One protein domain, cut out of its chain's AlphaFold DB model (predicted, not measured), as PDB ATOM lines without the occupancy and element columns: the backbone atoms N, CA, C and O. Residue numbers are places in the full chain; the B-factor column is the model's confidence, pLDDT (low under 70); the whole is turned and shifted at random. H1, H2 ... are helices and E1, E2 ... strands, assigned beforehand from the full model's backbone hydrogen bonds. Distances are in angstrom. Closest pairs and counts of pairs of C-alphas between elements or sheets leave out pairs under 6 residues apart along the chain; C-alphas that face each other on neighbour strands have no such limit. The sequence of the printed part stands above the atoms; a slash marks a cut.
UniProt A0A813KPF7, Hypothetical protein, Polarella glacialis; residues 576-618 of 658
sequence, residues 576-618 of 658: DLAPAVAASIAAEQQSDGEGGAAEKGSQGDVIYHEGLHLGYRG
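What this domain is: This is residues 576 to 618 of the 658 residues of the protein "Hypothetical protein" of Polarella glacialis (UniProt A0A813KPF7). One helix, H1, makes one long side of an open loop: from its last residue the chain swings out through a long stretch with no named element, folds back through the short strand E1, and returns to the first end of H1, where the small helix H2 packs on residues 579 to 580. The middle of this loop is largely empty, with E1 on the side across from H1. The printed part has 43 residues, with two named helices and one named strand in the order H1, E1, H2; the class is mostly helix, though under half of the residues, 20 of 43, are in named elements. The whole is only just compact, close to loose, with a radius of gyration of the C-alphas of 11.0 A, and only just elongated, spanning 32 by 21 by 16 A.

Where its parts are: Begin at Asp 576, the first printed residue, with its C-alpha at (381.536, 364.859, 216.592). Find C-alpha 579 at (375.542, 363.657, 211.654); from there H1, residues 579 to 591, runs 18.5 A to C-alpha 591 at (383.788, 379.455, 206.736). Go on through residues 592 to 604, which hold no named element, to the strand E1, residues 605 to 607, 6.1 A from first to last C-alpha. The last element is H2, residues 615 to 618, 5.7 A long, which ends at C-alpha 618 at (373.501, 361.069, 207.469).

How they stand to each other: Look first at the beginning of H1, where H1 and H2 touch, with 4 pairs of C-alphas within 8 A. Their closest C-alphas are those of Pro 579 and Gly 618, 5.3 A apart, and H1 touches H2 with residues 579 to 580 alone. Next compare H1 with E1: one pair of C-alphas is within 8 A, those of Ser 584 and Ile 607, 7.7 A apart, and the two centres are 11.7 A apart. E1 and H2 are apart. E1 pairs with no named strand. Along the backbone of H1, each O i to N i+4 pair is within hydrogen-bond range; H2 is too short for such a pair, but its one O i to N i+3 pair is within range.

The domain as a whole: The two C-alphas farthest apart are those of Glu 594 and Tyr 616, 32.7 A, while those of the first and last printed residues, Asp 576 and Gly 618, are 12.7 A apart. The printed part has no cut. The link from H1 to E1, with 13 residues, is long; the link from E1 to H2, with 7 residues, is short. In the B-factor column you find a mean pLDDT of the printed part of 80.4; residues 591 to 603 are under 70, where the model's confidence is low.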
ATOM      1  N   ASP A 576     381.195 364.265 217.893       95.44
ATOM      2  CA  ASP A 576     381.536 364.859 216.592       95.44
ATOM      3  C   ASP A 576     381.308 363.924 215.392       95.44
ATOM      4  O   ASP A 576     381.443 364.346 214.250       95.44
ATOM      5  N   LEU A 577     380.933 362.667 215.643       96.31
ATOM      6  CA  LEU A 577     380.482 361.709 214.633       96.31
ATOM      7  C   LEU A 577     378.951 361.589 214.596       96.31
ATOM      8  O   LEU A 577     378.417 360.724 213.905       96.31
ATOM      9  N   ALA A 578     378.222 362.413 215.356       96.56
ATOM     10  CA  ALA A 578     376.786 362.567 215.172       96.56
ATOM     11  C   ALA A 578     376.537 363.407 213.905       96.56
ATOM     12  O   ALA A 578     377.087 364.503 213.823       96.56
ATOM     13  N   PRO A 579     375.693 362.979 212.948       95.56
ATOM     14  CA  PRO A 579     375.542 363.657 211.654       95.56
ATOM     15  C   PRO A 579     375.254 365.159 211.730       95.56
ATOM     16  O   PRO A 579     375.918 365.937 211.054       95.56
ATOM     17  N   ALA A 580     374.329 365.584 212.599       94.81
ATOM     18  CA  ALA A 580     374.021 367.005 212.782       94.81
ATOM     19  C   ALA A 580     375.221 367.803 213.321       94.81
ATOM     20  O   ALA A 580     375.458 368.928 212.898       94.81
ATOM     21  N   VAL A 581     376.007 367.209 214.225       95.19
ATOM     22  CA  VAL A 581     377.200 367.846 214.805       95.19
ATOM     23  C   VAL A 581     378.343 367.878 213.792       95.19
ATOM     24  O   VAL A 581     378.981 368.912 213.626       95.19
ATOM     25  N   ALA A 582     378.573 366.776 213.077       95.81
ATOM     26  CA  ALA A 582     379.582 366.677 212.029       95.81
ATOM     27  C   ALA A 582     379.321 367.687 210.901       95.81
ATOM     28  O   ALA A 582     380.247 368.364 210.459       95.81
ATOM     29  N   ALA A 583     378.060 367.833 210.479       94.75
ATOM     30  CA  ALA A 583     377.656 368.816 209.478       94.75
ATOM     31  C   ALA A 583     377.910 370.257 209.951       94.75
ATOM     32  O   ALA A 583     378.447 371.057 209.187       94.75
ATOM     33  N   SER A 584     377.590 370.578 211.211       92.12
ATOM     34  CA  SER A 584     377.901 371.888 211.798       92.12
ATOM     35  C   SER A 584     379.409 372.161 211.852       92.12
ATOM     36  O   SER A 584     379.843 373.217 211.403       92.12
ATOM     37  N   ILE A 585     380.223 371.199 212.303       92.06
ATOM     38  CA  ILE A 585     381.691 371.340 212.339       92.06
ATOM     39  C   ILE A 585     382.262 371.555 210.929       92.06
ATOM     40  O   ILE A 585     383.121 372.412 210.730       92.06
ATOM     41  N   ALA A 586     381.789 370.792 209.940       91.19
ATOM     42  CA  ALA A 586     382.243 370.927 208.558       91.19
ATOM     43  C   ALA A 586     381.900 372.308 207.972       91.19
ATOM     44  O   ALA A 586     382.723 372.899 207.272       91.19
ATOM     45  N   ALA A 587     380.712 372.837 208.279       88.94
ATOM     46  CA  ALA A 587     380.298 374.168 207.844       88.94
ATOM     47  C   ALA A 587     381.152 375.280 208.478       88.94
ATOM     48  O   ALA A 587     381.583 376.194 207.775       88.94
ATOM     49  N   GLU A 588     381.458 375.175 209.775       83.88
ATOM     50  CA  GLU A 588     382.348 376.112 210.473       83.88
ATOM     51  C   GLU A 588     383.747 376.130 209.833       83.88
ATOM     52  O   GLU A 588     384.251 377.195 209.477       83.88
ATOM     53  N   GLN A 589     384.329 374.956 209.565       85.31
ATOM     54  CA  GLN A 589     385.652 374.833 208.937       85.31
ATOM     55  C   GLN A 589     385.714 375.414 207.516       85.31
ATOM     56  O   GLN A 589     386.737 375.973 207.123       85.31
ATOM     57  N   GLN A 590     384.635 375.307 206.735       77.06
ATOM     58  CA  GLN A 590     384.556 375.911 205.398       77.06
ATOM     59  C   GLN A 590     384.460 377.445 205.447       77.06
ATOM     60  O   GLN A 590     384.864 378.112 204.495       77.06
ATOM     61  N   SER A 591     383.950 378.007 206.547       63.06
ATOM     62  CA  SER A 591     383.788 379.455 206.736       63.06
ATOM     63  C   SER A 591     385.078 380.188 207.134       63.06
ATOM     64  O   SER A 591     385.173 381.403 206.944       63.06
ATOM     65  N   ASP A 592     386.070 379.455 207.646       58.88
ATOM     66  CA  ASP A 592     387.371 379.983 208.081       58.88
ATOM     67  C   ASP A 592     388.455 379.927 206.979       58.88
ATOM     68  O   ASP A 592     389.567 380.423 207.168       58.88
ATOM     69  N   GLY A 593     388.145 379.356 205.807       49.53
ATOM     70  CA  GLY A 593     389.026 379.354 204.633       49.53
ATOM     71  C   GLY A 593     388.929 380.642 203.803       49.53
ATOM     72  O   GLY A 593     387.844 381.199 203.625       49.53
ATOM     73  N   GLU A 594     390.058 381.110 203.251       43.66
ATOM     74  CA  GLU A 594     390.125 382.281 202.359       43.66
ATOM     75  C   GLU A 594     389.220 382.090 201.119       43.66
ATOM     76  O   GLU A 594     389.598 381.444 200.146       43.66
ATOM     77  N   GLY A 595     388.003 382.649 201.165       48.09
ATOM     78  CA  GLY A 595     387.054 382.694 200.041       48.09
ATOM     79  C   GLY A 595     385.678 382.053 200.273       48.09
ATOM     80  O   GLY A 595     384.839 382.108 199.375       48.09
ATOM     81  N   GLY A 596     385.405 381.465 201.443       42.16
ATOM     82  CA  GLY A 596     384.131 380.793 201.724       42.16
ATOM     83  C   GLY A 596     383.012 381.744 202.160       42.16
ATOM     84  O   GLY A 596     382.966 382.167 203.312       42.16
ATOM     85  N   ALA A 597     382.052 382.027 201.275       42.28
ATOM     86  CA  ALA A 597     380.764 382.625 201.642       42.28
ATOM     87  C   ALA A 597     379.849 381.572 202.300       42.28
ATOM     88  O   ALA A 597     378.778 381.262 201.787       42.28
ATOM     89  N   ALA A 598     380.282 380.964 203.405       48.56
ATOM     90  CA  ALA A 598     379.349 380.242 204.261       48.56
ATOM     91  C   ALA A 598     378.437 381.280 204.931       48.56
ATOM     92  O   ALA A 598     378.929 382.315 205.393       48.56
ATOM     93  N   GLU A 599     377.123 381.036 204.961       50.16
ATOM     94  CA  GLU A 599     376.175 381.860 205.717       50.16
ATOM     95  C   GLU A 599     376.608 381.877 207.189       50.16
ATOM     96  O   GLU A 599     376.297 380.968 207.957       50.16
ATOM     97  N   LYS A 600     377.371 382.898 207.595       50.47
ATOM     98  CA  LYS A 600     377.633 383.159 209.009       50.47
ATOM     99  C   LYS A 600     376.293 383.539 209.621       50.47
ATOM    100  O   LYS A 600     375.811 384.650 209.400       50.47
ATOM    101  N   GLY A 601     375.685 382.587 210.328       54.59
ATOM    102  CA  GLY A 601     374.457 382.812 211.075       54.59
ATOM    103  C   GLY A 601     374.582 384.056 211.952       54.59
ATOM    104  O   GLY A 601     375.651 384.372 212.482       54.59
ATOM    105  N   SER A 602     373.487 384.790 212.080       60.09
ATOM    106  CA  SER A 602     373.391 385.886 213.031       60.09
ATOM    107  C   SER A 602     373.495 385.359 214.469       60.09
ATOM    108  O   SER A 602     373.350 384.165 214.735       60.09
ATOM    109  N   GLN A 603     373.778 386.241 215.429       65.44
ATOM    110  CA  GLN A 603     373.886 385.841 216.832       65.44
ATOM    111  C   GLN A 603     372.592 385.143 217.299       65.44
ATOM    112  O   GLN A 603     371.513 385.740 217.298       65.44
ATOM    113  N   GLY A 604     372.720 383.878 217.715       75.94
ATOM    114  CA  GLY A 604     371.604 383.031 218.147       75.94
ATOM    115  C   GLY A 604     371.038 382.103 217.064       75.94
ATOM    116  O   GLY A 604     370.140 381.322 217.375       75.94
ATOM    117  N   ASP A 605     371.541 382.149 215.827       90.25
ATOM    118  CA  ASP A 605     371.151 381.198 214.784       90.25
ATOM    119  C   ASP A 605     371.741 379.806 215.043       90.25
ATOM    120  O   ASP A 605     372.916 379.640 215.366       90.25
ATOM    121  N   VAL A 606     370.898 378.796 214.855       92.12
ATOM    122  CA  VAL A 606     371.241 377.377 214.850       92.12
ATOM    123  C   VAL A 606     370.880 376.859 213.467       92.12
ATOM    124  O   VAL A 606     369.710 376.605 213.181       92.12
ATOM    125  N   ILE A 607     371.876 376.737 212.590       95.31
ATOM    126  CA  ILE A 607     371.672 376.307 211.203       95.31
ATOM    127  C   ILE A 607     371.678 374.779 211.120       95.31
ATOM    128  O   ILE A 607     372.581 374.106 211.621       95.31
ATOM    129  N   TYR A 608     370.652 374.221 210.477       96.50
ATOM    130  CA  TYR A 608     370.460 372.778 210.344       96.50
ATOM    131  C   TYR A 608     371.175 372.285 209.082       96.50
ATOM    132  O   TYR A 608     370.544 371.915 208.089       96.50
ATOM    133  N   HIS A 609     372.511 372.336 209.112       95.69
ATOM    134  CA  HIS A 609     373.385 372.004 207.980       95.69
ATOM    135  C   HIS A 609     373.193 370.580 207.447       95.69
ATOM    136  O   HIS A 609     373.443 370.324 206.273       95.69
ATOM    137  N   GLU A 610     372.725 369.655 208.282       95.31
ATOM    138  CA  GLU A 610     372.450 368.281 207.877       95.31
ATOM    139  C   GLU A 610     371.231 368.153 206.952       95.31
ATOM    140  O   GLU A 610     371.124 367.177 206.210       95.31
ATOM    141  N   GLY A 611     370.295 369.108 206.967       95.94
ATOM    142  CA  GLY A 611     369.069 369.040 206.173       95.94
ATOM    143  C   GLY A 611     368.308 367.720 206.372       95.94
ATOM    144  O   GLY A 611     367.783 367.444 207.446       95.94
ATOM    145  N   LEU A 612     368.227 366.895 205.321       96.12
ATOM    146  CA  LEU A 612     367.567 365.578 205.364       96.12
ATOM    147  C   LEU A 612     368.447 364.466 205.957       96.12
ATOM    148  O   LEU A 612     367.953 363.378 206.256       96.12
ATOM    149  N   HIS A 613     369.741 364.718 206.132       96.00
ATOM    150  CA  HIS A 613     370.745 363.750 206.563       96.00
ATOM    151  C   HIS A 613     370.818 363.642 208.094       96.00
ATOM    152  O   HIS A 613     371.890 363.606 208.690       96.00
ATOM    153  N   LEU A 614     369.653 363.574 208.744       93.75
ATOM    154  CA  LEU A 614     369.546 363.417 210.190       93.75
ATOM    155  C   LEU A 614     369.672 361.945 210.622       93.75
ATOM    156  O   LEU A 614     369.058 361.054 210.028       93.75
ATOM    157  N   GLY A 615     370.411 361.700 211.710       95.00
ATOM    158  CA  GLY A 615     370.522 360.373 212.321       95.00
ATOM    159  C   GLY A 615     371.036 359.333 211.323       95.00
ATOM    160  O   GLY A 615     371.980 359.585 210.578       95.00
ATOM    161  N   TYR A 616     370.381 358.179 211.227       97.25
ATOM    162  CA  TYR A 616     370.792 357.124 210.295       97.25
ATOM    163  C   TYR A 616     370.838 357.553 208.811       97.25
ATOM    164  O   TYR A 616     371.502 356.888 208.016       97.25
ATOM    165  N   ARG A 617     370.167 358.651 208.420       96.38
ATOM    166  CA  ARG A 617     370.168 359.183 207.041       96.38
ATOM    167  C   ARG A 617     371.463 359.910 206.666       96.38
ATOM    168  O   ARG A 617     371.704 360.140 205.482       96.38
ATOM    169  N   GLY A 618     372.273 360.292 207.653       95.38
ATOM    170  CA  GLY A 618     373.501 361.069 207.469       95.38
ATOM    171  C   GLY A 618     374.789 360.305 207.725       95.38
ATOM    172  O   GLY A 618     375.791 360.913 208.076       95.38
TER     173      GLY A 618